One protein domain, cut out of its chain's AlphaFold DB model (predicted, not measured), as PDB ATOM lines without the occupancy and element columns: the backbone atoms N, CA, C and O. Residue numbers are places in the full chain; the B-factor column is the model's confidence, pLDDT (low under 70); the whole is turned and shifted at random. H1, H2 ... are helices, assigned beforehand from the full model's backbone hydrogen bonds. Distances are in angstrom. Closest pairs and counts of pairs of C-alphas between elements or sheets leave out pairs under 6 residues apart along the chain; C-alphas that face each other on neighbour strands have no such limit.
ATOM      1  N   PHE A   5     123.769 202.260 103.616       88.88
ATOM      2  CA  PHE A   5     124.808 202.651 104.571       88.88
ATOM      3  C   PHE A   5     125.211 201.533 105.536       88.88
ATOM      4  O   PHE A   5     126.344 201.533 106.006       88.88
ATOM      5  N   ALA A   6     124.322 200.587 105.835       86.81
ATOM      6  CA  ALA A   6     124.626 199.420 106.651       86.81
ATOM      7  C   ALA A   6     125.580 198.474 105.916       86.81
ATOM      8  O   ALA A   6     126.501 197.959 106.542       86.81
ATOM      9  N   ILE A   7     125.407 198.314 104.602       83.62
ATOM     10  CA  ILE A   7     126.303 197.513 103.755       83.62
ATOM     11  C   ILE A   7     127.666 198.204 103.645       83.62
ATOM     12  O   ILE A   7     128.708 197.587 103.858       83.62
ATOM     13  N   LEU A   8     127.659 199.521 103.425       80.31
ATOM     14  CA  LEU A   8     128.883 200.314 103.295       80.31
ATOM     15  C   LEU A   8     129.707 200.418 104.586       80.31
ATOM     16  O   LEU A   8     130.848 200.866 104.542       80.31
ATOM     17  N   LYS A   9     129.197 200.004 105.754       80.69
ATOM     18  CA  LYS A   9     130.022 199.933 106.978       80.69
ATOM     19  C   LYS A   9     131.205 198.975 106.837       80.69
ATOM     20  O   LYS A   9     132.196 199.180 107.527       80.69
ATOM     21  N   ASN A  10     131.098 197.993 105.947       74.94
ATOM     22  CA  ASN A  10     132.109 196.959 105.746       74.94
ATOM     23  C   ASN A  10     133.150 197.327 104.674       74.94
ATOM     24  O   ASN A  10     134.004 196.505 104.363       74.94
ATOM     25  N   THR A  11     133.086 198.532 104.094       76.88
ATOM     26  CA  THR A  11     134.094 199.001 103.129       76.88
ATOM     27  C   THR A  11     135.263 199.678 103.824       76.88
ATOM     28  O   THR A  11     135.125 200.212 104.929       76.88
ATOM     29  N   ASP A  12     136.391 199.758 103.124       74.69
ATOM     30  CA  ASP A  12     137.517 200.577 103.553       74.69
ATOM     31  C   ASP A  12     137.184 202.086 103.554       74.69
ATOM     32  O   ASP A  12     136.135 202.554 103.077       74.69
ATOM     33  N   ASP A  13     138.071 202.859 104.177       78.19
ATOM     34  CA  ASP A  13     137.970 204.319 104.249       78.19
ATOM     35  C   ASP A  13     138.292 204.989 102.914       78.19
ATOM     36  O   ASP A  13     137.742 206.052 102.629       78.19
ATOM     37  N   GLU A  14     139.131 204.369 102.083       76.31
ATOM     38  CA  GLU A  14     139.504 204.899 100.771       76.31
ATOM     39  C   GLU A  14     138.311 204.968  99.818       76.31
ATOM     40  O   GLU A  14     138.127 205.986  99.149       76.31
ATOM     41  N   PHE A  15     137.430 203.971  99.845       76.00
ATOM     42  CA  PHE A  15     136.176 203.958  99.103       76.00
ATOM     43  C   PHE A  15     135.298 205.164  99.464       76.00
ATOM     44  O   PHE A  15     134.854 205.912  98.592       76.00
ATOM     45  N   ILE A  16     135.083 205.418 100.760       79.88
ATOM     46  CA  ILE A  16     134.253 206.549 101.206       79.88
ATOM     47  C   ILE A  16     134.921 207.887 100.872       79.88
ATOM     48  O   ILE A  16     134.239 208.812 100.427       79.88
ATOM     49  N   LYS A  17     136.245 208.005 101.040       80.62
ATOM     50  CA  LYS A  17     136.991 209.213 100.654       80.62
ATOM     51  C   LYS A  17     136.870 209.488  99.156       80.62
ATOM     52  O   LYS A  17     136.642 210.637  98.782       80.62
ATOM     53  N   HIS A  18     136.976 208.455  98.322       79.19
ATOM     54  CA  HIS A  18     136.842 208.562  96.872       79.19
ATOM     55  C   HIS A  18     135.457 209.091  96.474       79.19
ATOM     56  O   HIS A  18     135.365 210.091  95.765       79.19
ATOM     57  N   TYR A  19     134.376 208.528  97.025       81.19
ATOM     58  CA  TYR A  19     133.012 209.005  96.752       81.19
ATOM     59  C   TYR A  19     132.751 210.432  97.255       81.19
ATOM     60  O   TYR A  19     132.108 211.220  96.561       81.19
ATOM     61  N   ILE A  20     133.257 210.802  98.439       83.62
ATOM     62  CA  ILE A  20     133.174 212.192  98.926       83.62
ATOM     63  C   ILE A  20     133.903 213.126  97.955       83.62
ATOM     64  O   ILE A  20     133.340 214.143  97.550       83.62
ATOM     65  N   ALA A  21     135.130 212.778  97.560       82.75
ATOM     66  CA  ALA A  21     135.930 213.579  96.643       82.75
ATOM     67  C   ALA A  21     135.234 213.745  95.283       82.75
ATOM     68  O   ALA A  21     135.132 214.866  94.789       82.75
ATOM     69  N   MET A  22     134.674 212.670  94.721       78.94
ATOM     70  CA  MET A  22     133.877 212.719  93.492       78.94
ATOM     71  C   MET A  22     132.680 213.668  93.619       78.94
ATOM     72  O   MET A  22     132.506 214.542  92.771       78.94
ATOM     73  N   LEU A  23     131.880 213.552  94.683       81.38
ATOM     74  CA  LEU A  23     130.683 214.382  94.880       81.38
ATOM     75  C   LEU A  23     131.008 215.865  95.128       81.38
ATOM     76  O   LEU A  23     130.240 216.732  94.714       81.38
ATOM     77  N   GLU A  24     132.125 216.180  95.793       82.00
ATOM     78  CA  GLU A  24     132.549 217.568  96.035       82.00
ATOM     79  C   GLU A  24     133.193 218.208  94.798       82.00
ATOM     80  O   GLU A  24     133.005 219.402  94.536       82.00
ATOM     81  N   VAL A  25     133.961 217.429  94.030       76.88
ATOM     82  CA  VAL A  25     134.673 217.918  92.845       76.88
ATOM     83  C   VAL A  25     133.741 218.044  91.653       76.88
ATOM     84  O   VAL A  25     133.820 219.049  90.943       76.88
ATOM     85  N   MET A  26     132.842 217.085  91.437       71.00
ATOM     86  CA  MET A  26     131.893 217.133  90.332       71.00
ATOM     87  C   MET A  26     130.770 218.118  90.655       71.00
ATOM     88  O   MET A  26     129.777 217.796  91.290       71.00
ATOM     89  N   ASN A  27     130.943 219.367  90.237       68.94
ATOM     90  CA  ASN A  27     129.914 220.398  90.275       68.94
ATOM     91  C   ASN A  27     130.093 221.346  89.083       68.94
ATOM     92  O   ASN A  27     131.174 221.418  88.496       68.94
ATOM     93  N   THR A  28     129.043 222.100  88.749       60.59
ATOM     94  CA  THR A  28     129.017 223.001  87.582       60.59
ATOM     95  C   THR A  28     130.140 224.037  87.592       60.59
ATOM     96  O   THR A  28     130.641 224.414  86.538       60.59
ATOM     97  N   LYS A  29     130.576 224.483  88.775       65.19
ATOM     98  CA  LYS A  29     131.664 225.455  88.931       65.19
ATOM     99  C   LYS A  29     133.017 224.850  88.556       65.19
ATOM    100  O   LYS A  29     133.805 225.500  87.876       65.19
ATOM    101  N   ASN A  30     133.290 223.621  88.980       66.00
ATOM    102  CA  ASN A  30     134.543 222.928  88.692       66.00
ATOM    103  C   ASN A  30     134.588 222.405  87.252       66.00
ATOM    104  O   ASN A  30     135.626 222.540  86.606       66.00
ATOM    105  N   THR A  31     133.474 221.899  86.710       59.91
ATOM    106  CA  THR A  31     133.396 221.507  85.293       59.91
ATOM    107  C   THR A  31     133.558 222.720  84.373       59.91
ATOM    108  O   THR A  31     134.397 222.682  83.474       59.91
ATOM    109  N   ALA A  32     132.890 223.843  84.668       58.47
ATOM    110  CA  ALA A  32     133.082 225.097  83.937       58.47
ATOM    111  C   ALA A  32     134.518 225.628  84.067       58.47
ATOM    112  O   ALA A  32     135.101 226.072  83.085       58.47
ATOM    113  N   LYS A  33     135.141 225.540  85.251       62.25
ATOM    114  CA  LYS A  33     136.549 225.933  85.445       62.25
ATOM    115  C   LYS A  33     137.496 225.100  84.575       62.25
ATOM    116  O   LYS A  33     138.477 225.631  84.061       62.25
ATOM    117  N   ILE A  34     137.209 223.816  84.385       61.38
ATOM    118  CA  ILE A  34     138.009 222.913  83.548       61.38
ATOM    119  C   ILE A  34     137.796 223.203  82.058       61.38
ATOM    120  O   ILE A  34     138.772 223.242  81.308       61.38
ATOM    121  N   GLU A  35     136.566 223.489  81.626       52.94
ATOM    122  CA  GLU A  35     136.277 223.939  80.257       52.94
ATOM    123  C   GLU A  35     136.896 225.304  79.948       52.94
ATOM    124  O   GLU A  35     137.554 225.456  78.921       52.94
ATOM    125  N   ILE A  36     136.789 226.268  80.868       53.62
ATOM    126  CA  ILE A  36     137.435 227.584  80.772       53.62
ATOM    127  C   ILE A  36     138.954 227.426  80.756       53.62
ATOM    128  O   ILE A  36     139.615 228.112  79.984       53.62
ATOM    129  N   ASN A  37     139.534 226.507  81.532       58.12
ATOM    130  CA  ASN A  37     140.967 226.211  81.470       58.12
ATOM    131  C   ASN A  37     141.365 225.584  80.124       58.12
ATOM    132  O   ASN A  37     142.413 225.936  79.584       58.12
ATOM    133  N   LYS A  38     140.541 224.700  79.542       56.50
ATOM    134  CA  LYS A  38     140.765 224.139  78.195       56.50
ATOM    135  C   LYS A  38     140.657 225.216  77.107       56.50
ATOM    136  O   LYS A  38     141.525 225.273  76.239       56.50
ATOM    137  N   LEU A  39     139.651 226.090  77.170       47.38
ATOM    138  CA  LEU A  39     139.455 227.233  76.264       47.38
ATOM    139  C   LEU A  39     140.570 228.269  76.407       47.38
ATOM    140  O   LEU A  39     141.180 228.636  75.414       47.38
ATOM    141  N   SER A  40     140.911 228.668  77.632       50.28
ATOM    142  CA  SER A  40     142.010 229.601  77.919       50.28
ATOM    143  C   SER A  40     143.339 229.046  77.430       50.28
ATOM    144  O   SER A  40     144.133 229.781  76.863       50.28
ATOM    145  N   ARG A  41     143.572 227.736  77.568       56.88
ATOM    146  CA  ARG A  41     144.741 227.082  76.975       56.88
ATOM    147  C   ARG A  41     144.694 227.105  75.459       56.88
ATOM    148  O   ARG A  41     145.684 227.514  74.875       56.88
ATOM    149  N   LYS A  42     143.580 226.746  74.812       49.50
ATOM    150  CA  LYS A  42     143.448 226.848  73.346       49.50
ATOM    151  C   LYS A  42     143.699 228.281  72.857       49.50
ATOM    152  O   LYS A  42     144.468 228.459  71.920       49.50
ATOM    153  N   SER A  43     143.165 229.287  73.546       42.19
ATOM    154  CA  SER A  43     143.368 230.707  73.243       42.19
ATOM    155  C   SER A  43     144.800 231.179  73.504       42.19
ATOM    156  O   SER A  43     145.356 231.873  72.668       42.19
ATOM    157  N   ILE A  44     145.443 230.773  74.604       52.16
ATOM    158  CA  ILE A  44     146.855 231.094  74.898       52.16
ATOM    159  C   ILE A  44     147.793 230.363  73.927       52.16
ATOM    160  O   ILE A  44     148.784 230.934  73.494       52.16
ATOM    161  N   THR A  45     147.466 229.136  73.511       55.62
ATOM    162  CA  THR A  45     148.231 228.391  72.493       55.62
ATOM    163  C   THR A  45     148.066 229.043  71.117       55.62
ATOM    164  O   THR A  45     149.040 229.188  70.383       55.62
ATOM    165  N   PHE A  46     146.862 229.518  70.780       48.62
ATOM    166  CA  PHE A  46     146.590 230.313  69.577       48.62
ATOM    167  C   PHE A  46     147.309 231.676  69.602       48.62
ATOM    168  O   PHE A  46     147.918 232.082  68.618       48.62
ATOM    169  N   LEU A  47     147.326 232.363  70.747       47.00
ATOM    170  CA  LEU A  47     148.038 233.631  70.927       47.00
ATOM    171  C   LEU A  47     149.560 233.455  70.904       47.00
ATOM    172  O   LEU A  47     150.233 234.270  70.289       47.00
ATOM    173  N   ASN A  48     150.103 232.383  71.487       54.72
ATOM    174  CA  ASN A  48     151.533 232.059  71.418       54.72
ATOM    175  C   ASN A  48     151.950 231.608  69.999       54.72
ATOM    176  O   ASN A  48     153.067 231.876  69.556       54.72
ATOM    177  N   THR A  49     151.055 230.971  69.234       55.19
ATOM    178  CA  THR A  49     151.299 230.639  67.812       55.19
ATOM    179  C   THR A  49     151.148 231.843  66.874       55.19
ATOM    180  O   THR A  49     151.775 231.871  65.816       55.19
ATOM    181  N   LEU A  50     150.372 232.864  67.254       49.59
ATOM    182  CA  LEU A  50     150.321 234.159  66.565       49.59
ATOM    183  C   LEU A  50     151.504 235.066  66.935       49.59
ATOM    184  O   LEU A  50     152.118 235.644  66.043       49.59
ATOM    185  N   SER A  51     151.879 235.151  68.215       47.88
ATOM    186  CA  SER A  51     153.006 235.974  68.684       47.88
ATOM    187  C   SER A  51     154.361 235.447  68.206       47.88
ATOM    188  O   SER A  51     155.246 236.235  67.888       47.88
ATOM    189  N   SER A  52     154.512 234.129  68.047       55.16
ATOM    190  CA  SER A  52     155.696 233.538  67.402       55.16
ATOM    191  C   SER A  52     155.792 233.853  65.902       55.16
ATOM    192  O   SER A  52     156.894 233.868  65.355       55.16
ATOM    193  N   LYS A  53     154.673 234.169  65.231       53.84
ATOM    194  CA  LYS A  53     154.655 234.618  63.824       53.84
ATOM    195  C   LYS A  53     154.876 236.126  63.668       53.84
ATOM    196  O   LYS A  53     155.430 236.558  62.660       53.84
ATOM    197  N   SER A  54     154.492 236.933  64.654       48.47
ATOM    198  CA  SER A  54     154.716 238.381  64.684       48.47
ATOM    199  C   SER A  54     155.735 238.721  65.773       48.47
ATOM    200  O   SER A  54     155.305 238.866  66.904       48.47
ATOM    201  N   LYS A  55     157.038 238.826  65.451       50.84
ATOM    202  CA  LYS A  55     158.225 239.083  66.324       50.84
ATOM    203  C   LYS A  55     158.012 239.956  67.595       50.84
ATOM    204  O   LYS A  55     158.627 241.008  67.751       50.84
ATOM    205  N   ILE A  56     157.177 239.517  68.527       50.88
ATOM    206  CA  ILE A  56     156.808 240.171  69.780       50.88
ATOM    207  C   ILE A  56     156.972 239.085  70.841       50.88
ATOM    208  O   ILE A  56     156.093 238.251  71.049       50.88
ATOM    209  N   ASN A  57     158.135 239.078  71.493       49.19
ATOM    210  CA  ASN A  57     158.472 238.114  72.537       49.19
ATOM    211  C   ASN A  57     157.728 238.442  73.839       49.19
ATOM    212  O   ASN A  57     158.276 239.046  74.759       49.19
ATOM    213  N   LYS A  58     156.466 238.023  73.921       49.88
ATOM    214  CA  LYS A  58     155.782 237.777  75.193       49.88
ATOM    215  C   LYS A  58     155.179 236.378  75.145       49.88
ATOM    216  O   LYS A  58     154.065 236.199  74.663       49.88
ATOM    217  N   GLU A  59     155.927 235.391  75.631       53.47
ATOM    218  CA  GLU A  59     155.366 234.078  75.946       53.47
ATOM    219  C   GLU A  59     154.468 234.219  77.174       53.47
ATOM    220  O   GLU A  59     154.924 234.543  78.273       53.47
ATOM    221  N   ILE A  60     153.168 234.014  76.985       52.31
ATOM    222  CA  ILE A  60     152.223 233.981  78.097       52.31
ATOM    223  C   ILE A  60     152.279 232.570  78.689       52.31
ATOM    224  O   ILE A  60     152.035 231.583  77.986       52.31
ATOM    225  N   THR A  61     152.610 232.467  79.980       51.31
ATOM    226  CA  THR A  61     152.700 231.190  80.704       51.31
ATOM    227  C   THR A  61     151.362 230.460  80.683       51.31
ATOM    228  O   THR A  61     150.351 231.000  81.144       51.31
ATOM    229  N   LEU A  62     151.347 229.217  80.188       50.56
ATOM    230  CA  LEU A  62     150.140 228.396  80.203       50.56
ATOM    231  C   LEU A  62     149.721 228.086  81.651       50.56
ATOM    232  O   LEU A  62     150.544 227.606  82.436       50.56
ATOM    233  N   PRO A  63     148.439 228.261  82.017       53.69
ATOM    234  CA  PRO A  63     147.945 227.809  83.314       53.69
ATOM    235  C   PRO A  63     148.114 226.284  83.446       53.69
ATOM    236  O   PRO A  63     147.880 225.550  82.476       53.69
ATOM    237  N   LYS A  64     148.522 225.784  84.627       53.84
ATOM    238  CA  LYS A  64     148.623 224.335  84.910       53.84
ATOM    239  C   LYS A  64     147.269 223.657  84.664       53.84
ATOM    240  O   LYS A  64     146.230 224.183  85.050       53.84
ATOM    241  N   ALA A  65     147.281 222.499  84.004       52.53
ATOM    242  CA  ALA A  65     146.068 221.737  83.732       52.53
ATOM    243  C   ALA A  65     145.634 221.141  85.057       52.53
ATOM    244  O   ALA A  65     146.314 220.259  85.568       52.53
ATOM    245  N   GLN A  66     144.537 221.626  85.620       62.34
ATOM    246  CA  GLN A  66     143.818 220.842  86.608       62.34
ATOM    247  C   GLN A  66     142.842 219.967  85.831       62.34
ATOM    248  O   GLN A  66     141.945 220.488  85.163       62.34
ATOM    249  N   THR A  67     143.072 218.658  85.851       66.31
ATOM    250  CA  THR A  67     142.106 217.666  85.373       66.31
ATOM    251  C   THR A  67     141.156 217.296  86.514       66.31
ATOM    252  O   THR A  67     141.436 217.615  87.677       66.31
ATOM    253  N   ILE A  68     140.019 216.662  86.215       65.31
ATOM    254  CA  ILE A  68     139.054 216.282  87.261       65.31
ATOM    255  C   ILE A  68     139.695 215.272  88.218       65.31
ATOM    256  O   ILE A  68     139.567 215.418  89.429       65.31
ATOM    257  N   GLU A  69     140.475 214.338  87.689       66.31
ATOM    258  CA  GLU A  69     141.216 213.318  88.433       66.31
ATOM    259  C   GLU A  69     142.196 213.968  89.415       66.31
ATOM    260  O   GLU A  69     142.229 213.608  90.588       66.31
ATOM    261  N   SER A  70     142.922 215.012  88.985       72.94
ATOM    262  CA  SER A  70     143.835 215.748  89.872       72.94
ATOM    263  C   SER A  70     143.111 216.464  91.020       72.94
ATOM    264  O   SER A  70     143.642 216.559  92.127       72.94
ATOM    265  N   LEU A  71     141.887 216.948  90.780       73.75
ATOM    266  CA  LEU A  71     141.065 217.598  91.802       73.75
ATOM    267  C   LEU A  71     140.450 216.576  92.765       73.75
ATOM    268  O   LEU A  71     140.399 216.840  93.966       73.75
ATOM    269  N   VAL A  72     140.008 215.421  92.255       74.25
ATOM    270  CA  VAL A  72     139.524 214.293  93.070       74.25
ATOM    271  C   VAL A  72     140.647 213.791  93.971       74.25
ATOM    272  O   VAL A  72     140.434 213.651  95.173       74.25
ATOM    273  N   GLU A  73     141.858 213.625  93.441       76.12
ATOM    274  CA  GLU A  73     143.010 213.184  94.225       76.12
ATOM    275  C   GLU A  73     143.395 214.194  95.310       76.12
ATOM    276  O   GLU A  73     143.598 213.824  96.468       76.12
ATOM    277  N   GLN A  74     143.409 215.489  94.976       82.94
ATOM    278  CA  GLN A  74     143.643 216.544  95.961       82.94
ATOM    279  C   GLN A  74     142.595 216.498  97.085       82.94
ATOM    280  O   GLN A  74     142.948 216.569  98.264       82.94
ATOM    281  N   LYS A  75     141.307 216.344  96.747       85.31
ATOM    282  CA  LYS A  75     140.249 216.205  97.756       85.31
ATOM    283  C   LYS A  75     140.385 214.931  98.576       85.31
ATOM    284  O   LYS A  75     140.166 214.981  99.782       85.31
ATOM    285  N   ARG A  76     140.809 213.818  97.980       82.81
ATOM    286  CA  ARG A  76     141.077 212.574  98.708       82.81
ATOM    287  C   ARG A  76     142.181 212.760  99.754       82.81
ATOM    288  O   ARG A  76     142.007 212.341 100.897       82.81
ATOM    289  N   GLN A  77     143.257 213.463  99.399       85.38
ATOM    290  CA  GLN A  77     144.340 213.809 100.327       85.38
ATOM    291  C   GLN A  77     143.862 214.733 101.457       85.38
ATOM    292  O   GLN A  77     144.208 214.510 102.611       85.38
ATOM    293  N   GLU A  78     143.001 215.718 101.178       88.31
ATOM    294  CA  GLU A  78     142.402 216.565 102.230       88.31
ATOM    295  C   GLU A  78     141.564 215.755 103.244       88.31
ATOM    296  O   GLU A  78     141.433 216.143 104.407       88.31
ATOM    297  N   LEU A  79     140.999 214.620 102.821       88.62
ATOM    298  CA  LEU A  79     140.173 213.738 103.650       88.62
ATOM    299  C   LEU A  79     140.985 212.680 104.417       88.62
ATOM    300  O   LEU A  79     140.408 211.980 105.253       88.62
ATOM    301  N   SER A  80     142.297 212.551 104.177       85.19
ATOM    302  CA  SER A  80     143.127 211.467 104.731       85.19
ATOM    303  C   SER A  80     143.152 211.439 106.260       85.19
ATOM    304  O   SER A  80     143.251 210.367 106.851       85.19
ATOM    305  N   ASN A  81     143.021 212.608 106.893       88.38
ATOM    306  CA  ASN A  81     143.133 212.791 108.342       88.38
ATOM    307  C   ASN A  81     141.786 212.672 109.082       88.38
ATOM    308  O   ASN A  81     141.717 212.887 110.295       88.38
ATOM    309  N   LEU A  82     140.690 212.386 108.373       90.94
ATOM    310  CA  LEU A  82     139.371 212.230 108.981       90.94
ATOM    311  C   LEU A  82     139.141 210.788 109.437       90.94
ATOM    312  O   LEU A  82     139.428 209.840 108.718       90.94
ATOM    313  N   SER A  83     138.543 210.626 110.619       92.00
ATOM    314  CA  SER A  83     138.091 209.315 111.090       92.00
ATOM    315  C   SER A  83     136.873 208.822 110.302       92.00
ATOM    316  O   SER A  83     136.059 209.630 109.843       92.00
ATOM    317  N   ARG A  84     136.666 207.499 110.241       88.62
ATOM    318  CA  ARG A  84     135.499 206.862 109.599       88.62
ATOM    319  C   ARG A  84     134.155 207.476 110.002       88.62
ATOM    320  O   ARG A  84     133.304 207.725 109.154       88.62
ATOM    321  N   SER A  85     133.959 207.796 111.282       90.00
ATOM    322  CA  SER A  85     132.725 208.450 111.755       90.00
ATOM    323  C   SER A  85     132.515 209.840 111.129       90.00
ATOM    324  O   SER A  85     131.416 210.165 110.663       90.00
ATOM    325  N   LYS A  86     133.585 210.644 111.037       92.38
ATOM    326  CA  LYS A  86     133.551 211.964 110.387       92.38
ATOM    327  C   LYS A  86     133.342 211.843 108.879       92.38
ATOM    328  O   LYS A  86     132.543 212.598 108.331       92.38
ATOM    329  N   LEU A  87     133.995 210.875 108.231       89.69
ATOM    330  CA  LEU A  87     133.808 210.574 106.808       89.69
ATOM    331  C   LEU A  87     132.352 210.199 106.508       89.69
ATOM    332  O   LEU A  87     131.725 210.832 105.665       89.69
ATOM    333  N   ASN A  88     131.770 209.266 107.264       89.31
ATOM    334  CA  ASN A  88     130.368 208.864 107.108       89.31
ATOM    335  C   ASN A  88     129.399 210.034 107.308       89.31
ATOM    336  O   ASN A  88     128.440 210.186 106.553       89.31
ATOM    337  N   THR A  89     129.647 210.872 108.317       91.62
ATOM    338  CA  THR A  89     128.826 212.063 108.578       91.62
ATOM    339  C   THR A  89     128.905 213.039 107.408       91.62
ATOM    340  O   THR A  89     127.871 213.463 106.890       91.62
ATOM    341  N   LYS A  90     130.121 213.340 106.938       92.56
ATOM    342  CA  LYS A  90     130.353 214.228 105.794       92.56
ATOM    343  C   LYS A  90     129.696 213.687 104.519       92.56
ATOM    344  O   LYS A  90     128.979 214.425 103.849       92.56
ATOM    345  N   PHE A  91     129.867 212.398 104.231       90.50
ATOM    346  CA  PHE A  91     129.273 211.732 103.072       90.50
ATOM    347  C   PHE A  91     127.745 211.852 103.060       90.50
ATOM    348  O   PHE A  91     127.156 212.287 102.071       90.50
ATOM    349  N   LYS A  92     127.096 211.564 104.195       92.56
ATOM    350  CA  LYS A  92     125.639 211.687 104.337       92.56
ATOM    351  C   LYS A  92     125.154 213.128 104.188       92.56
ATOM    352  O   LYS A  92     124.124 213.343 103.560       92.56
ATOM    353  N   ILE A  93     125.872 214.110 104.742       92.38
ATOM    354  CA  ILE A  93     125.530 215.537 104.599       92.38
ATOM    355  C   ILE A  93     125.543 215.948 103.126       92.38
ATOM    356  O   ILE A  93     124.599 216.590 102.667       92.38
ATOM    357  N   ILE A  94     126.571 215.537 102.379       90.19
ATOM    358  CA  ILE A  94     126.685 215.830 100.946       90.19
ATOM    359  C   ILE A  94     125.519 215.202 100.178       90.19
ATOM    360  O   ILE A  94     124.845 215.896  99.422       90.19
ATOM    361  N   LEU A  95     125.220 213.920 100.408       91.50
ATOM    362  CA  LEU A  95     124.109 213.234  99.739       91.50
ATOM    363  C   LEU A  95     122.749 213.883 100.049       91.50
ATOM    364  O   LEU A  95     121.963 214.118  99.132       91.50
ATOM    365  N   LYS A  96     122.494 214.239 101.317       93.44
ATOM    366  CA  LYS A  96     121.277 214.958 101.732       93.44
ATOM    367  C   LYS A  96     121.170 216.318 101.043       93.44
ATOM    368  O   LYS A  96     120.109 216.650 100.526       93.44
ATOM    369  N   SER A  97     122.272 217.065 100.969       90.25
ATOM    370  CA  SER A  97     122.322 218.350 100.264       90.25
ATOM    371  C   SER A  97     122.057 218.194  98.765       90.25
ATOM    372  O   SER A  97     121.302 218.976  98.198       90.25
ATOM    373  N   ILE A  98     122.617 217.167  98.121       86.50
ATOM    374  CA  ILE A  98     122.429 216.922  96.685       86.50
ATOM    375  C   ILE A  98     120.969 216.601  96.343       86.50
ATOM    376  O   ILE A  98     120.501 217.025  95.283       86.50
ATOM    377  N   LEU A  99     120.282 215.870  97.224       89.81
ATOM    378  CA  LEU A  99     118.879 215.470  97.079       89.81
ATOM    379  C   LEU A  99     117.886 216.489  97.667       89.81
ATOM    380  O   LEU A  99     116.685 216.241  97.630       89.81
ATOM    381  N   ASN A 100     118.364 217.624  98.194       91.88
ATOM    382  CA  ASN A 100     117.554 218.635  98.885       91.88
ATOM    383  C   ASN A 100     116.710 218.062 100.043       91.88
ATOM    384  O   ASN A 100     115.548 218.426 100.220       91.88
ATOM    385  N   LEU A 101     117.286 217.154 100.834       92.62
ATOM    386  CA  LEU A 101     116.601 216.468 101.932       92.62
ATOM    387  C   LEU A 101     116.926 217.088 103.304       92.62
ATOM    388  O   LEU A 101     118.039 217.584 103.506       92.62
ATOM    389  N   PRO A 102     116.011 216.999 104.291       91.69
ATOM    390  CA  PRO A 102     116.285 217.433 105.658       91.69
ATOM    391  C   PRO A 102     117.466 216.683 106.288       91.69
ATOM    392  O   PRO A 102     117.627 215.473 106.122       91.69
ATOM    393  N   TYR A 103     118.265 217.371 107.108       88.06
ATOM    394  CA  TYR A 103     119.392 216.736 107.801       88.06
ATOM    395  C   TYR A 103     118.966 215.687 108.839       88.06
ATOM    396  O   TYR A 103     119.762 214.808 109.169       88.06
ATOM    397  N   THR A 104     117.712 215.724 109.290       89.94
ATOM    398  CA  THR A 104     117.135 214.842 110.317       89.94
ATOM    399  C   THR A 104     116.677 213.477 109.805       89.94
ATOM    400  O   THR A 104     116.369 212.616 110.624       89.94
ATOM    401  N   ILE A 105     116.642 213.240 108.486       92.31
ATOM    402  CA  ILE A 105     116.178 211.948 107.958       92.31
ATOM    403  C   ILE A 105     117.095 210.792 108.377       92.31
ATOM    404  O   ILE A 105     118.321 210.958 108.495       92.31
ATOM    405  N   SER A 106     116.487 209.617 108.543       92.38
ATOM    406  CA  SER A 106     117.177 208.371 108.874       92.38
ATOM    407  C   SER A 106     118.080 207.888 107.727       92.38
ATOM    408  O   SER A 106     117.885 208.236 106.560       92.38
ATOM    409  N   ASP A 107     119.070 207.049 108.048       93.00
ATOM    410  CA  ASP A 107     119.926 206.400 107.039       93.00
ATOM    411  C   ASP A 107     119.111 205.534 106.064       93.00
ATOM    412  O   ASP A 107     119.436 205.433 104.877       93.00
ATOM    413  N   PHE A 108     118.038 204.918 106.566       93.19
ATOM    414  CA  PHE A 108     117.114 204.126 105.766       93.19
ATOM    415  C   PHE A 108     116.375 205.009 104.758       93.19
ATOM    416  O   PHE A 108     116.472 204.757 103.559       93.19
ATOM    417  N   ALA A 109     115.750 206.097 105.219       94.12
ATOM    418  CA  ALA A 109     115.059 207.043 104.346       94.12
ATOM    419  C   ALA A 109     116.001 207.641 103.288       94.12
ATOM    420  O   ALA A 109     115.653 207.706 102.112       94.12
ATOM    421  N   LEU A 110     117.231 208.009 103.670       95.44
ATOM    422  CA  LEU A 110     118.233 208.493 102.713       95.44
ATOM    423  C   LEU A 110     118.568 207.434 101.648       95.44
ATOM    424  O   LEU A 110     118.691 207.777 100.476       95.44
ATOM    425  N   SER A 111     118.680 206.157 102.031       95.88
ATOM    426  CA  SER A 111     118.922 205.063 101.076       95.88
ATOM    427  C   SER A 111     117.772 204.925 100.077       95.88
ATOM    428  O   SER A 111     118.017 204.833  98.877       95.88
ATOM    429  N   VAL A 112     116.525 204.978 100.560       95.88
ATOM    430  CA  VAL A 112     115.325 204.923  99.712       95.88
ATOM    431  C   VAL A 112     115.296 206.092  98.723       95.88
ATOM    432  O   VAL A 112     115.073 205.884  97.532       95.88
ATOM    433  N   HIS A 113     115.589 207.314  99.180       95.69
ATOM    434  CA  HIS A 113     115.641 208.484  98.300       95.69
ATOM    435  C   HIS A 113     116.728 208.380  97.225       95.69
ATOM    436  O   HIS A 113     116.471 208.759  96.084       95.69
ATOM    437  N   ILE A 114     117.914 207.857  97.557       95.50
ATOM    438  CA  ILE A 114     118.992 207.634  96.577       95.50
ATOM    439  C   ILE A 114     118.533 206.643  95.503       95.50
ATOM    440  O   ILE A 114     118.637 206.943  94.314       95.50
ATOM    441  N   ILE A 115     117.983 205.495  95.909       96.38
ATOM    442  CA  ILE A 115     117.532 204.450  94.980       96.38
ATOM    443  C   ILE A 115     116.415 204.977  94.076       96.38
ATOM    444  O   ILE A 115     116.499 204.838  92.858       96.38
ATOM    445  N   ASN A 116     115.404 205.642  94.640       95.25
ATOM    446  CA  ASN A 116     114.299 206.200  93.859       95.25
ATOM    447  C   ASN A 116     114.757 207.316  92.907       95.25
ATOM    448  O   ASN A 116     114.303 207.359  91.765       95.25
ATOM    449  N   PHE A 117     115.681 208.186  93.336       94.12
ATOM    450  CA  PHE A 117     116.256 209.223  92.473       94.12
ATOM    451  C   PHE A 117     116.954 208.611  91.254       94.12
ATOM    452  O   PHE A 117     116.739 209.051  90.123       94.12
ATOM    453  N   VAL A 118     117.773 207.583  91.479       93.31
ATOM    454  CA  VAL A 118     118.489 206.886  90.408       93.31
ATOM    455  C   VAL A 118     117.513 206.141  89.493       93.31
ATOM    456  O   VAL A 118     117.581 206.300  88.275       93.31
ATOM    457  N   ALA A 119     116.569 205.392  90.066       94.69
ATOM    458  CA  ALA A 119     115.561 204.642  89.323       94.69
ATOM    459  C   ALA A 119     114.746 205.547  88.390       94.69
ATOM    460  O   ALA A 119     114.603 205.246  87.206       94.69
ATOM    461  N   GLN A 120     114.300 206.705  88.889       93.44
ATOM    462  CA  GLN A 120     113.573 207.693  88.090       93.44
ATOM    463  C   GLN A 120     114.414 208.210  86.913       93.44
ATOM    464  O   GLN A 120     113.901 208.390  85.808       93.44
ATOM    465  N   LYS A 121     115.713 208.453  87.126       91.12
ATOM    466  CA  LYS A 121     116.611 208.979  86.086       91.12
ATOM    467  C   LYS A 121     116.917 207.966  84.988       91.12
ATOM    468  O   LYS A 121     117.066 208.382  83.839       91.12
ATOM    469  N   HIS A 122     116.952 206.682  85.334       89.06
ATOM    470  CA  HIS A 122     117.115 205.567  84.394       89.06
ATOM    471  C   HIS A 122     115.792 205.020  83.850       89.06
ATOM    472  O   HIS A 122     115.804 204.050  83.102       89.06
ATOM    473  N   LYS A 123     114.649 205.637  84.190       92.81
ATOM    474  CA  LYS A 123     113.306 205.181  83.786       92.81
ATOM    475  C   LYS A 123     113.033 203.717  84.164       92.81
ATOM    476  O   LYS A 123     112.339 203.007  83.439       92.81
ATOM    477  N   ILE A 124     113.583 203.267  85.293       93.75
ATOM    478  CA  ILE A 124     113.199 201.986  85.890       93.75
ATOM    479  C   ILE A 124     111.736 202.090  86.315       93.75
ATOM    480  O   ILE A 124     111.300 203.138  86.796       93.75
ATOM    481  N   ASP A 125     111.006 200.994  86.129       92.69
ATOM    482  CA  ASP A 125     109.585 200.884  86.436       92.69
ATOM    483  C   ASP A 125     109.239 201.476  87.814       92.69
ATOM    484  O   ASP A 125     109.813 201.112  88.849       92.69
ATOM    485  N   GLU A 126     108.296 202.416  87.829       92.25
ATOM    486  CA  GLU A 126     107.900 203.128  89.041       92.25
ATOM    487  C   GLU A 126     107.200 202.222  90.063       92.25
ATOM    488  O   GLU A 126     107.305 202.483  91.269       92.25
ATOM    489  N   TYR A 127     106.568 201.138  89.594       94.44
ATOM    490  CA  TYR A 127     105.818 200.168  90.394       94.44
ATOM    491  C   TYR A 127     106.701 199.098  91.036       94.44
ATOM    492  O   TYR A 127     106.211 198.299  91.836       94.44
ATOM    493  N   PHE A 128     107.996 199.078  90.712       94.38
ATOM    494  CA  PHE A 128     108.958 198.258  91.433       94.38
ATOM    495  C   PHE A 128     109.140 198.754  92.863       94.38
ATOM    496  O   PHE A 128     109.190 199.962  93.144       94.38
ATOM    497  N   THR A 129     109.296 197.795  93.770       94.38
ATOM    498  CA  THR A 129     109.680 198.086  95.145       94.38
ATOM    499  C   THR A 129     111.087 198.692  95.194       94.38
ATOM    500  O   THR A 129     111.833 198.667  94.211       94.38
ATOM    501  N   VAL A 130     111.482 199.275  96.328       95.50
ATOM    502  CA  VAL A 130     112.802 199.922  96.433       95.50
ATOM    503  C   VAL A 130     113.919 198.889  96.252       95.50
ATOM    504  O   VAL A 130     114.902 199.156  95.564       95.50
ATOM    505  N   SER A 131     113.745 197.684  96.792       95.06
ATOM    506  CA  SER A 131     114.683 196.575  96.597       95.06
ATOM    507  C   SER A 131     114.769 196.135  95.130       95.06
ATOM    508  O   SER A 131     115.873 196.007  94.604       95.06
ATOM    509  N   GLN A 132     113.633 196.015  94.435       95.31
ATOM    510  CA  GLN A 132     113.605 195.690  93.002       95.31
ATOM    511  C   GLN A 132     114.265 196.779  92.148       95.31
ATOM    512  O   GLN A 132     114.979 196.480  91.193       95.31
ATOM    513  N   LYS A 133     114.077 198.055  92.508       96.12
ATOM    514  CA  LYS A 133     114.763 199.184  91.864       96.12
ATOM    515  C   LYS A 133     116.273 199.106  92.055       96.12
ATOM    516  O   LYS A 133     117.003 199.334  91.098       96.12
ATOM    517  N   ALA A 134     116.748 198.777  93.256       95.50
ATOM    518  CA  ALA A 134     118.177 198.613  93.510       95.50
ATOM    519  C   ALA A 134     118.784 197.486  92.663       95.50
ATOM    520  O   ALA A 134     119.841 197.681  92.064       95.50
ATOM    521  N   ASP A 135     118.087 196.354  92.557       94.12
ATOM    522  CA  ASP A 135     118.514 195.229  91.721       94.12
ATOM    523  C   ASP A 135     118.518 195.600  90.233       94.12
ATOM    524  O   ASP A 135     119.491 195.337  89.536       94.12
ATOM    525  N   ALA A 136     117.498 196.316  89.751       93.75
ATOM    526  CA  ALA A 136     117.472 196.814  88.376       93.75
ATOM    527  C   ALA A 136     118.622 197.795  88.079       93.75
ATOM    528  O   ALA A 136     119.213 197.742  87.002       93.75
ATOM    529  N   ILE A 137     118.976 198.675  89.026       92.44
ATOM    530  CA  ILE A 137     120.139 199.571  88.893       92.44
ATOM    531  C   ILE A 137     121.430 198.758  88.801       92.44
ATOM    532  O   ILE A 137     122.295 199.084  87.986       92.44
ATOM    533  N   TYR A 138     121.560 197.710  89.618       89.56
ATOM    534  CA  TYR A 138     122.706 196.811  89.571       89.56
ATOM    535  C   TYR A 138     122.843 196.152  88.193       89.56
ATOM    536  O   TYR A 138     123.904 196.269  87.585       89.56
ATOM    537  N   GLU A 139     121.769 195.555  87.670       87.69
ATOM    538  CA  GLU A 139     121.764 194.897  86.355       87.69
ATOM    539  C   GLU A 139     122.091 195.874  85.214       87.69
ATOM    540  O   GLU A 139     122.915 195.569  84.351       87.69
ATOM    541  N   LEU A 140     121.516 197.085  85.234       85.25
ATOM    542  CA  LEU A 140     121.816 198.122  84.238       85.25
ATOM    543  C   LEU A 140     123.303 198.506  84.238       85.25
ATOM    544  O   LEU A 140     123.920 198.586  83.176       85.25
ATOM    545  N   TYR A 141     123.890 198.733  85.417       77.81
ATOM    546  CA  TYR A 141     125.311 199.083  85.532       77.81
ATOM    547  C   TYR A 141     126.225 197.918  85.184       77.81
ATOM    548  O   TYR A 141     127.262 198.115  84.552       77.81
ATOM    549  N   PHE A 142     125.841 196.705  85.570       76.31
ATOM    550  CA  PHE A 142     126.585 195.503  85.236       76.31
ATOM    551  C   PHE A 142     126.631 195.274  83.720       76.31
ATOM    552  O   PHE A 142     127.712 195.039  83.177       76.31
ATOM    553  N   GLY A 143     125.499 195.427  83.022       72.44
ATOM    554  CA  GLY A 143     125.434 195.357  81.559       72.44
ATOM    555  C   GLY A 143     126.400 196.338  80.890       72.44
ATOM    556  O   GLY A 143     127.247 195.928  80.101       72.44
ATOM    557  N   GLN A 144     126.388 197.608  81.309       72.12
ATOM    558  CA  GLN A 144     127.324 198.623  80.796       72.12
ATOM    559  C   GLN A 144     128.805 198.274  81.020       72.12
ATOM    560  O   GLN A 144     129.664 198.673  80.238       72.12
ATOM    561  N   LEU A 145     129.132 197.574  82.109       65.00
ATOM    562  CA  LEU A 145     130.507 197.168  82.421       65.00
ATOM    563  C   LEU A 145     130.946 195.916  81.646       65.00
ATOM    564  O   LEU A 145     132.147 195.711  81.458       65.00
ATOM    565  N   THR A 146     129.992 195.087  81.214       65.50
ATOM    566  CA  THR A 146     130.230 193.778  80.588       65.50
ATOM    567  C   THR A 146     129.978 193.733  79.085       65.50
ATOM    568  O   THR A 146     130.425 192.781  78.454       65.50
ATOM    569  N   GLU A 147     129.395 194.767  78.470       59.34
ATOM    570  CA  GLU A 147     129.263 194.893  77.002       59.34
ATOM    571  C   GLU A 147     130.605 194.742  76.240       59.34
ATOM    572  O   GLU A 147     130.608 194.438  75.051       59.34
ATOM    573  N   ASN A 148     131.750 194.845  76.932       50.28
ATOM    574  CA  ASN A 148     133.096 194.615  76.389       50.28
ATOM    575  C   ASN A 148     133.755 193.277  76.805       50.28
ATOM    576  O   ASN A 148     134.923 193.041  76.490       50.28
ATOM    577  N   SER A 149     133.064 192.389  77.524       50.06
ATOM    578  CA  SER A 149     133.627 191.125  78.025       50.06
ATOM    579  C   SER A 149     132.564 190.028  78.132       50.06
ATOM    580  O   SER A 149     131.654 190.143  78.945       50.06
ATOM    581  N   ASN A 150     132.718 188.937  77.370       45.00
ATOM    582  CA  ASN A 150     131.855 187.737  77.337       45.00
ATOM    583  C   ASN A 150     131.811 186.942  78.672       45.00
ATOM    584  O   ASN A 150     132.061 185.736  78.686       45.00
ATOM    585  N   GLN A 151     131.548 187.582  79.811       48.62
ATOM    586  CA  GLN A 151     131.561 186.957  81.134       48.62
ATOM    587  C   GLN A 151     130.175 187.010  81.786       48.62
ATOM    588  O   GLN A 151     129.689 188.066  82.173       48.62
ATOM    589  N   THR A 152     129.567 185.839  81.976       41.78
ATOM    590  CA  THR A 152     128.470 185.621  82.932       41.78
ATOM    591  C   THR A 152     129.050 185.493  84.337       41.78
ATOM    592  O   THR A 152     129.791 184.547  84.607       41.78
ATOM    593  N   ILE A 153     128.714 186.417  85.238       45.84
ATOM    594  CA  ILE A 153     129.193 186.406  86.626       45.84
ATOM    595  C   ILE A 153     127.997 186.365  87.578       45.84
ATOM    596  O   ILE A 153     127.030 187.099  87.420       45.84
ATOM    597  N   GLN A 154     128.072 185.475  88.568       49.78
ATOM    598  CA  GLN A 154     127.116 185.371  89.672       49.78
ATOM    599  C   GLN A 154     127.452 186.408  90.758       49.78
ATOM    600  O   GLN A 154     128.631 186.682  90.980       49.78
ATOM    601  N   PHE A 155     126.448 186.913  91.489       52.12
ATOM    602  CA  PHE A 155     126.575 187.945  92.541       52.12
ATOM    603  C   PHE A 155     127.739 187.748  93.547       52.12
ATOM    604  O   PHE A 155     128.227 188.724  94.109       52.12
ATOM    605  N   ASN A 156     128.221 186.517  93.750       46.69
ATOM    606  CA  ASN A 156     129.310 186.187  94.677       46.69
ATOM    607  C   ASN A 156     130.737 186.362  94.113       46.69
ATOM    608  O   ASN A 156     131.695 186.226  94.869       46.69
ATOM    609  N   ASN A 157     130.900 186.653  92.816       48.84
ATOM    610  CA  ASN A 157     132.203 186.654  92.131       48.84
ATOM    611  C   ASN A 157     132.530 188.001  91.471       48.84
ATOM    612  O   ASN A 157     132.988 188.051  90.329       48.84
ATOM    613  N   ILE A 158     132.312 189.112  92.173       55.47
ATOM    614  CA  ILE A 158     132.792 190.408  91.684       55.47
ATOM    615  C   ILE A 158     134.312 190.422  91.832       55.47
ATOM    616  O   ILE A 158     134.841 190.507  92.940       55.47
ATOM    617  N   SER A 159     135.019 190.284  90.710       55.19
ATOM    618  CA  SER A 159     136.477 190.341  90.692       55.19
ATOM    619  C   SER A 159     136.955 191.725  91.141       55.19
ATOM    620  O   SER A 159     136.295 192.742  90.906       55.19
ATOM    621  N   THR A 160     138.138 191.786  91.750       55.25
ATOM    622  CA  THR A 160     138.833 193.043  92.073       55.25
ATOM    623  C   THR A 160     138.947 193.953  90.846       55.25
ATOM    624  O   THR A 160     138.929 195.171  90.970       55.25
ATOM    625  N   GLU A 161     138.993 193.362  89.651       54.06
ATOM    626  CA  GLU A 161     138.994 194.060  88.369       54.06
ATOM    627  C   GLU A 161     137.684 194.816  88.091       54.06
ATOM    628  O   GLU A 161     137.740 195.945  87.621       54.06
ATOM    629  N   ILE A 162     136.510 194.264  88.420       56.53
ATOM    630  CA  ILE A 162     135.225 194.968  88.249       56.53
ATOM    631  C   ILE A 162     135.116 196.128  89.237       56.53
ATOM    632  O   ILE A 162     134.715 197.223  88.849       56.53
ATOM    633  N   VAL A 163     135.516 195.917  90.494       55.91
ATOM    634  CA  VAL A 163     135.550 196.988  91.507       55.91
ATOM    635  C   VAL A 163     136.481 198.114  91.062       55.91
ATOM    636  O   VAL A 163     136.084 199.278  91.093       55.91
ATOM    637  N   ASN A 164     137.677 197.773  90.577       57.56
ATOM    638  CA  ASN A 164     138.619 198.753  90.048       57.56
ATOM    639  C   ASN A 164     138.054 199.448  88.809       57.56
ATOM    640  O   ASN A 164     138.065 200.664  88.774       57.56
ATOM    641  N   ARG A 165     137.429 198.742  87.858       59.69
ATOM    642  CA  ARG A 165     136.771 199.377  86.698       59.69
ATOM    643  C   ARG A 165     135.652 200.343  87.090       59.69
ATOM    644  O   ARG A 165     135.490 201.358  86.424       59.69
ATOM    645  N   VAL A 166     134.888 200.072  88.152       60.25
ATOM    646  CA  VAL A 166     133.877 201.021  88.658       60.25
ATOM    647  C   VAL A 166     134.526 202.265  89.266       60.25
ATOM    648  O   VAL A 166     134.050 203.370  89.020       60.25
ATOM    649  N   LEU A 167     135.612 202.094  90.024       55.81
ATOM    650  CA  LEU A 167     136.353 203.192  90.661       55.81
ATOM    651  C   LEU A 167     137.245 203.976  89.679       55.81
ATOM    652  O   LEU A 167     137.527 205.151  89.901       55.81
ATOM    653  N   GLU A 168     137.683 203.336  88.598       54.00
ATOM    654  CA  GLU A 168     138.653 203.854  87.630       54.00
ATOM    655  C   GLU A 168     138.029 204.226  86.287       54.00
ATOM    656  O   GLU A 168     138.775 204.730  85.455       54.00
ATOM    657  N   LYS A 169     136.720 203.988  86.055       54.94
ATOM    658  CA  LYS A 169     136.043 204.170  84.750       54.94
ATOM    659  C   LYS A 169     136.605 205.406  84.025       54.94
ATOM    660  O   LYS A 169     136.201 206.541  84.293       54.94
ATOM    661  N   GLU A 170     137.487 205.165  83.052       43.59
ATOM    662  CA  GLU A 170     138.046 206.202  82.171       43.59
ATOM    663  C   GLU A 170     136.913 206.916  81.394       43.59
ATOM    664  O   GLU A 170     137.036 208.077  81.005       43.59
ATOM    665  N   ASP A 171     135.751 206.255  81.292       49.69
ATOM    666  CA  ASP A 171     134.511 206.696  80.648       49.69
ATOM    667  C   ASP A 171     133.431 207.265  81.597       49.69
ATOM    668  O   ASP A 171     132.297 207.515  81.171       49.69
ATOM    669  N   ILE A 172     133.729 207.529  82.880       52.72
ATOM    670  CA  ILE A 172     132.822 208.342  83.725       52.72
ATOM    671  C   ILE A 172     132.547 209.675  83.015       52.72
ATOM    672  O   ILE A 172     131.412 210.140  82.967       52.72
ATOM    673  N   PHE A 173     133.560 210.258  82.376       52.44
ATOM    674  CA  PHE A 173     133.460 211.564  81.727       52.44
ATOM    675  C   PHE A 173     132.707 211.558  80.396       52.44
ATOM    676  O   PHE A 173     132.043 212.548  80.085       52.44
ATOM    677  N   SER A 174     132.765 210.467  79.629       50.75
ATOM    678  CA  SER A 174     132.009 210.317  78.378       50.75
ATOM    679  C   SER A 174     130.523 210.044  78.652       50.75
ATOM    680  O   SER A 174     129.667 210.660  78.018       50.75
ATOM    681  N   ASN A 175     130.200 209.247  79.679       50.84
ATOM    682  CA  ASN A 175     128.821 209.003  80.130       50.84
ATOM    683  C   ASN A 175     128.195 210.203  80.868       50.84
ATOM    684  O   ASN A 175     126.992 210.447  80.785       50.84
ATOM    685  N   ILE A 176     129.002 211.032  81.539       51.50
ATOM    686  CA  ILE A 176     128.546 212.314  82.112       51.50
ATOM    687  C   ILE A 176     127.998 213.261  81.029       51.50
ATOM    688  O   ILE A 176     127.112 214.072  81.320       51.50
ATOM    689  N   LEU A 177     128.487 213.147  79.788       48.38
ATOM    690  CA  LEU A 177     128.063 213.956  78.642       48.38
ATOM    691  C   LEU A 177     126.841 213.376  77.899       48.38
ATOM    692  O   LEU A 177     126.242 214.096  77.102       48.38
ATOM    693  N   SER A 178     126.431 212.127  78.170       49.72
ATOM    694  CA  SER A 178     125.363 211.424  77.433       49.72
ATOM    695  C   SER A 178     123.937 211.599  77.996       49.72
ATOM    696  O   SER A 178     122.991 211.058  77.432       49.72
ATOM    697  N   GLY A 179     123.735 212.436  79.029       51.28
ATOM    698  CA  GLY A 179     122.428 213.080  79.289       51.28
ATOM    699  C   GLY A 179     121.813 212.948  80.692       51.28
ATOM    700  O   GLY A 179     120.931 213.737  81.026       51.28
ATOM    701  N   HIS A 180     122.274 212.028  81.551       60.31
ATOM    702  CA  HIS A 180     121.667 211.820  82.886       60.31
ATOM    703  C   HIS A 180     122.278 212.685  84.012       60.31
ATOM    704  O   HIS A 180     121.628 212.924  85.033       60.31
ATOM    705  N   GLY A 181     123.484 213.228  83.800       71.75
ATOM    706  CA  GLY A 181     124.190 214.125  84.721       71.75
ATOM    707  C   GLY A 181     125.015 213.409  85.801       71.75
ATOM    708  O   GLY A 181     124.673 212.324  86.265       71.75
ATOM    709  N   PHE A 182     126.104 214.047  86.249       74.06
ATOM    710  CA  PHE A 182     127.103 213.447  87.155       74.06
ATOM    711  C   PHE A 182     126.529 212.908  88.478       74.06
ATOM    712  O   PHE A 182     127.001 211.903  88.999       74.06
ATOM    713  N   LYS A 183     125.496 213.563  89.027       80.38
ATOM    714  CA  LYS A 183     124.854 213.152  90.286       80.38
ATOM    715  C   LYS A 183     124.238 211.764  90.163       80.38
ATOM    716  O   LYS A 183     124.368 210.956  91.076       80.38
ATOM    717  N   THR A 184     123.574 211.507  89.038       83.62
ATOM    718  CA  THR A 184     122.938 210.224  88.753       83.62
ATOM    719  C   THR A 184     123.985 209.136  88.596       83.62
ATOM    720  O   THR A 184     123.829 208.096  89.223       83.62
ATOM    721  N   GLU A 185     125.069 209.385  87.859       80.50
ATOM    722  CA  GLU A 185     126.148 208.402  87.678       80.50
ATOM    723  C   GLU A 185     126.754 207.977  89.023       80.50
ATOM    724  O   GLU A 185     126.743 206.795  89.359       80.50
ATOM    725  N   ILE A 186     127.189 208.937  89.849       81.12
ATOM    726  CA  ILE A 186     127.826 208.630  91.141       81.12
ATOM    727  C   ILE A 186     126.857 207.891  92.076       81.12
ATOM    728  O   ILE A 186     127.235 206.931  92.744       81.12
ATOM    729  N   MET A 187     125.588 208.310  92.138       87.75
ATOM    730  CA  MET A 187     124.596 207.628  92.975       87.75
ATOM    731  C   MET A 187     124.250 206.233  92.460       87.75
ATOM    732  O   MET A 187     123.981 205.342  93.259       87.75
ATOM    733  N   SER A 188     124.274 206.019  91.150       87.50
ATOM    734  CA  SER A 188     124.023 204.696  90.594       87.50
ATOM    735  C   SER A 188     125.172 203.739  90.891       87.50
ATOM    736  O   SER A 188     124.918 202.612  91.303       87.50
ATOM    737  N   GLN A 189     126.424 204.202  90.786       83.06
ATOM    738  CA  GLN A 189     127.593 203.431  91.216       83.06
ATOM    739  C   GLN A 189     127.510 203.096  92.709       83.06
ATOM    740  O   GLN A 189     127.791 201.969  93.103       83.06
ATOM    741  N   LEU A 190     127.046 204.038  93.539       86.81
ATOM    742  CA  LEU A 190     126.831 203.796  94.966       86.81
ATOM    743  C   LEU A 190     125.816 202.670  95.214       86.81
ATOM    744  O   LEU A 190     126.059 201.802  96.053       86.81
ATOM    745  N   VAL A 191     124.686 202.681  94.497       90.88
ATOM    746  CA  VAL A 191     123.665 201.624  94.587       90.88
ATOM    747  C   VAL A 191     124.233 200.300  94.081       90.88
ATOM    748  O   VAL A 191     124.174 199.319  94.816       90.88
ATOM    749  N   PHE A 192     124.852 200.284  92.896       86.62
ATOM    750  CA  PHE A 192     125.519 199.111  92.326       86.62
ATOM    751  C   PHE A 192     126.499 198.492  93.327       86.62
ATOM    752  O   PHE A 192     126.393 197.308  93.628       86.62
ATOM    753  N   MET A 193     127.392 199.300  93.909       81.00
ATOM    754  CA  MET A 193     128.378 198.842  94.887       81.00
ATOM    755  C   MET A 193     127.721 198.287  96.150       81.00
ATOM    756  O   MET A 193     128.200 197.308  96.712       81.00
ATOM    757  N   ALA A 194     126.609 198.868  96.602       87.12
ATOM    758  CA  ALA A 194     125.876 198.339  97.745       87.12
ATOM    759  C   ALA A 194     125.250 196.965  97.448       87.12
ATOM    760  O   ALA A 194     125.343 196.068  98.284       87.12
ATOM    761  N   VAL A 195     124.646 196.768  96.272       87.12
ATOM    762  CA  VAL A 195     124.113 195.453  95.867       87.12
ATOM    763  C   VAL A 195     125.252 194.439  95.698       87.12
ATOM    764  O   VAL A 195     125.198 193.341  96.248       87.12
ATOM    765  N   ALA A 196     126.325 194.848  95.025       81.50
ATOM    766  CA  ALA A 196     127.546 194.081  94.809       81.50
ATOM    767  C   ALA A 196     128.163 193.556  96.114       81.50
ATOM    768  O   ALA A 196     128.375 192.357  96.272       81.50
ATOM    769  N   LEU A 197     128.407 194.445  97.080       80.38
ATOM    770  CA  LEU A 197     129.014 194.103  98.372       80.38
ATOM    771  C   LEU A 197     128.116 193.224  99.243       80.38
ATOM    772  O   LEU A 197     128.608 192.521 100.124       80.38
ATOM    773  N   ARG A 198     126.798 193.265  99.023       83.81
ATOM    774  CA  ARG A 198     125.859 192.355  99.683       83.81
ATOM    775  C   ARG A 198     125.993 190.920  99.155       83.81
ATOM    776  O   ARG A 198     125.650 189.997  99.889       83.81
ATOM    777  N   GLY A 199     126.461 190.731  97.919       79.88
ATOM    778  CA  GLY A 199     126.674 189.417  97.297       79.88
ATOM    779  C   GLY A 199     125.394 188.664  96.918       79.88
ATOM    780  O   GLY A 199     125.453 187.554  96.406       79.88
ATOM    781  N   VAL A 200     124.217 189.246  97.145       84.94
ATOM    782  CA  VAL A 200     122.915 188.690  96.748       84.94
ATOM    783  C   VAL A 200     121.953 189.835  96.411       84.94
ATOM    784  O   VAL A 200     122.125 190.926  96.972       84.94
ATOM    785  N   PRO A 201     120.916 189.593  95.581       89.94
ATOM    786  CA  PRO A 201     119.888 190.587  95.283       89.94
ATOM    787  C   PRO A 201     119.316 191.239  96.543       89.94
ATOM    788  O   PRO A 201     119.195 190.605  97.604       89.94
ATOM    789  N   MET A 202     118.961 192.519  96.435       91.38
ATOM    790  CA  MET A 202     118.271 193.250  97.483       91.38
ATOM    791  C   MET A 202     116.883 192.688  97.743       91.38
ATOM    792  O   MET A 202     116.504 192.553  98.916       91.38
ATOM    793  N   THR A 203     116.185 192.338  96.664       93.00
ATOM    794  CA  THR A 203     114.868 191.704  96.665       93.00
ATOM    795  C   THR A 203     114.944 190.329  97.318       93.00
ATOM    796  O   THR A 203     115.923 189.593  97.179       93.00
ATOM    797  N   VAL A 204     113.910 189.983  98.081       93.69
ATOM    798  CA  VAL A 204     113.794 188.653  98.678       93.69
ATOM    799  C   VAL A 204     113.579 187.611  97.578       93.69
ATOM    800  O   VAL A 204     112.830 187.836  96.631       93.69
TER     801      VAL A 204
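AT A GLANCE: This is residues 5 to 204 of the 490 residues of an uncharacterized protein of Epulopiscium sp. AS2M-Bin001 (UniProt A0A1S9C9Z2). Look for a body of crossed helices with H10 in its middle: H6 and H7 pack across H10, H2 packs on part of it at a small angle, and H4 and H5 pack on H2. From this body one long arm reaches away, made of H3 and of the link of residues 52 to 67 that folds back to H4, and this arm makes the length of the whole. The printed part has 200 residues with ten named helices, H1 to H10 in order, and no named strand; the class is all helix. It is loose, with a radius of gyration of the C-alphas of 20.4 A, and spans 75 by 42 by 31 A.

IN THESE COORDINATES: Find C-alpha 5 at (124.808, 202.651, 104.571), where H1 begins and runs to residue 10. H2 follows, residues 13 to 25, 18.1 A long. H3, residues 28 to 51, is the longest at 33.2 A; look for its end at C-alpha 51, (153.006, 235.974, 68.684). Then come H4, residues 68 to 78, H5, residues 84 to 98, 20.9 A, and H6, residues 107 to 121, 21.4 A. H7, residues 130 to 146, measures 24.3 A. H8 is residues 160 to 168 and H9 residues 172 to 176. H10, residues 182 to 198, 24.6 A, ends at C-alpha 198, (125.859, 192.355, 99.683).

HOW THE PARTS SIT: Start at the hub, H10, which touches five helices. H7 touches it about perpendicular, at 79 degrees, with C-alphas 138 and 192 closest at 4.6 A. H6 touches it at a steep tilt of 59 degrees, with C-alphas 118 and 184 closest at 5.8 A. H1 touches it with C-alphas 7 and 194 closest at 6.1 A. H2 touches it at a shallow tilt of 16 degrees, opposite ways, with C-alphas 23 and 186 closest at 7.4 A. H9 only just touches it, with 3 pairs of C-alphas within 8 A, the closest being 176 and 182 at 5.4 A. Go on to H2, which touches H5 with C-alphas 20 and 91 closest at 5.7 A, and H4 with C-alphas 21 and 72 closest at 5.1 A. H3 touches no helix, and H8 is close to H7 and H10 but not clearly touching. Every O i to N i+4 pair is within hydrogen-bond range in H2 to H10, and 1 of 2 in H1.

THE WHOLE: The C-alphas of Lys 55 and Val 204, the two farthest apart, are 74.6 A from each other. The printed part has no cut. The links H3 to H4 and H7 to H8 are long, and in the latter residues 147 to 152 stand free. The mean pLDDT of the printed part is 74.0; look for values under 70 at residues 27 to 69 and 145 to 180.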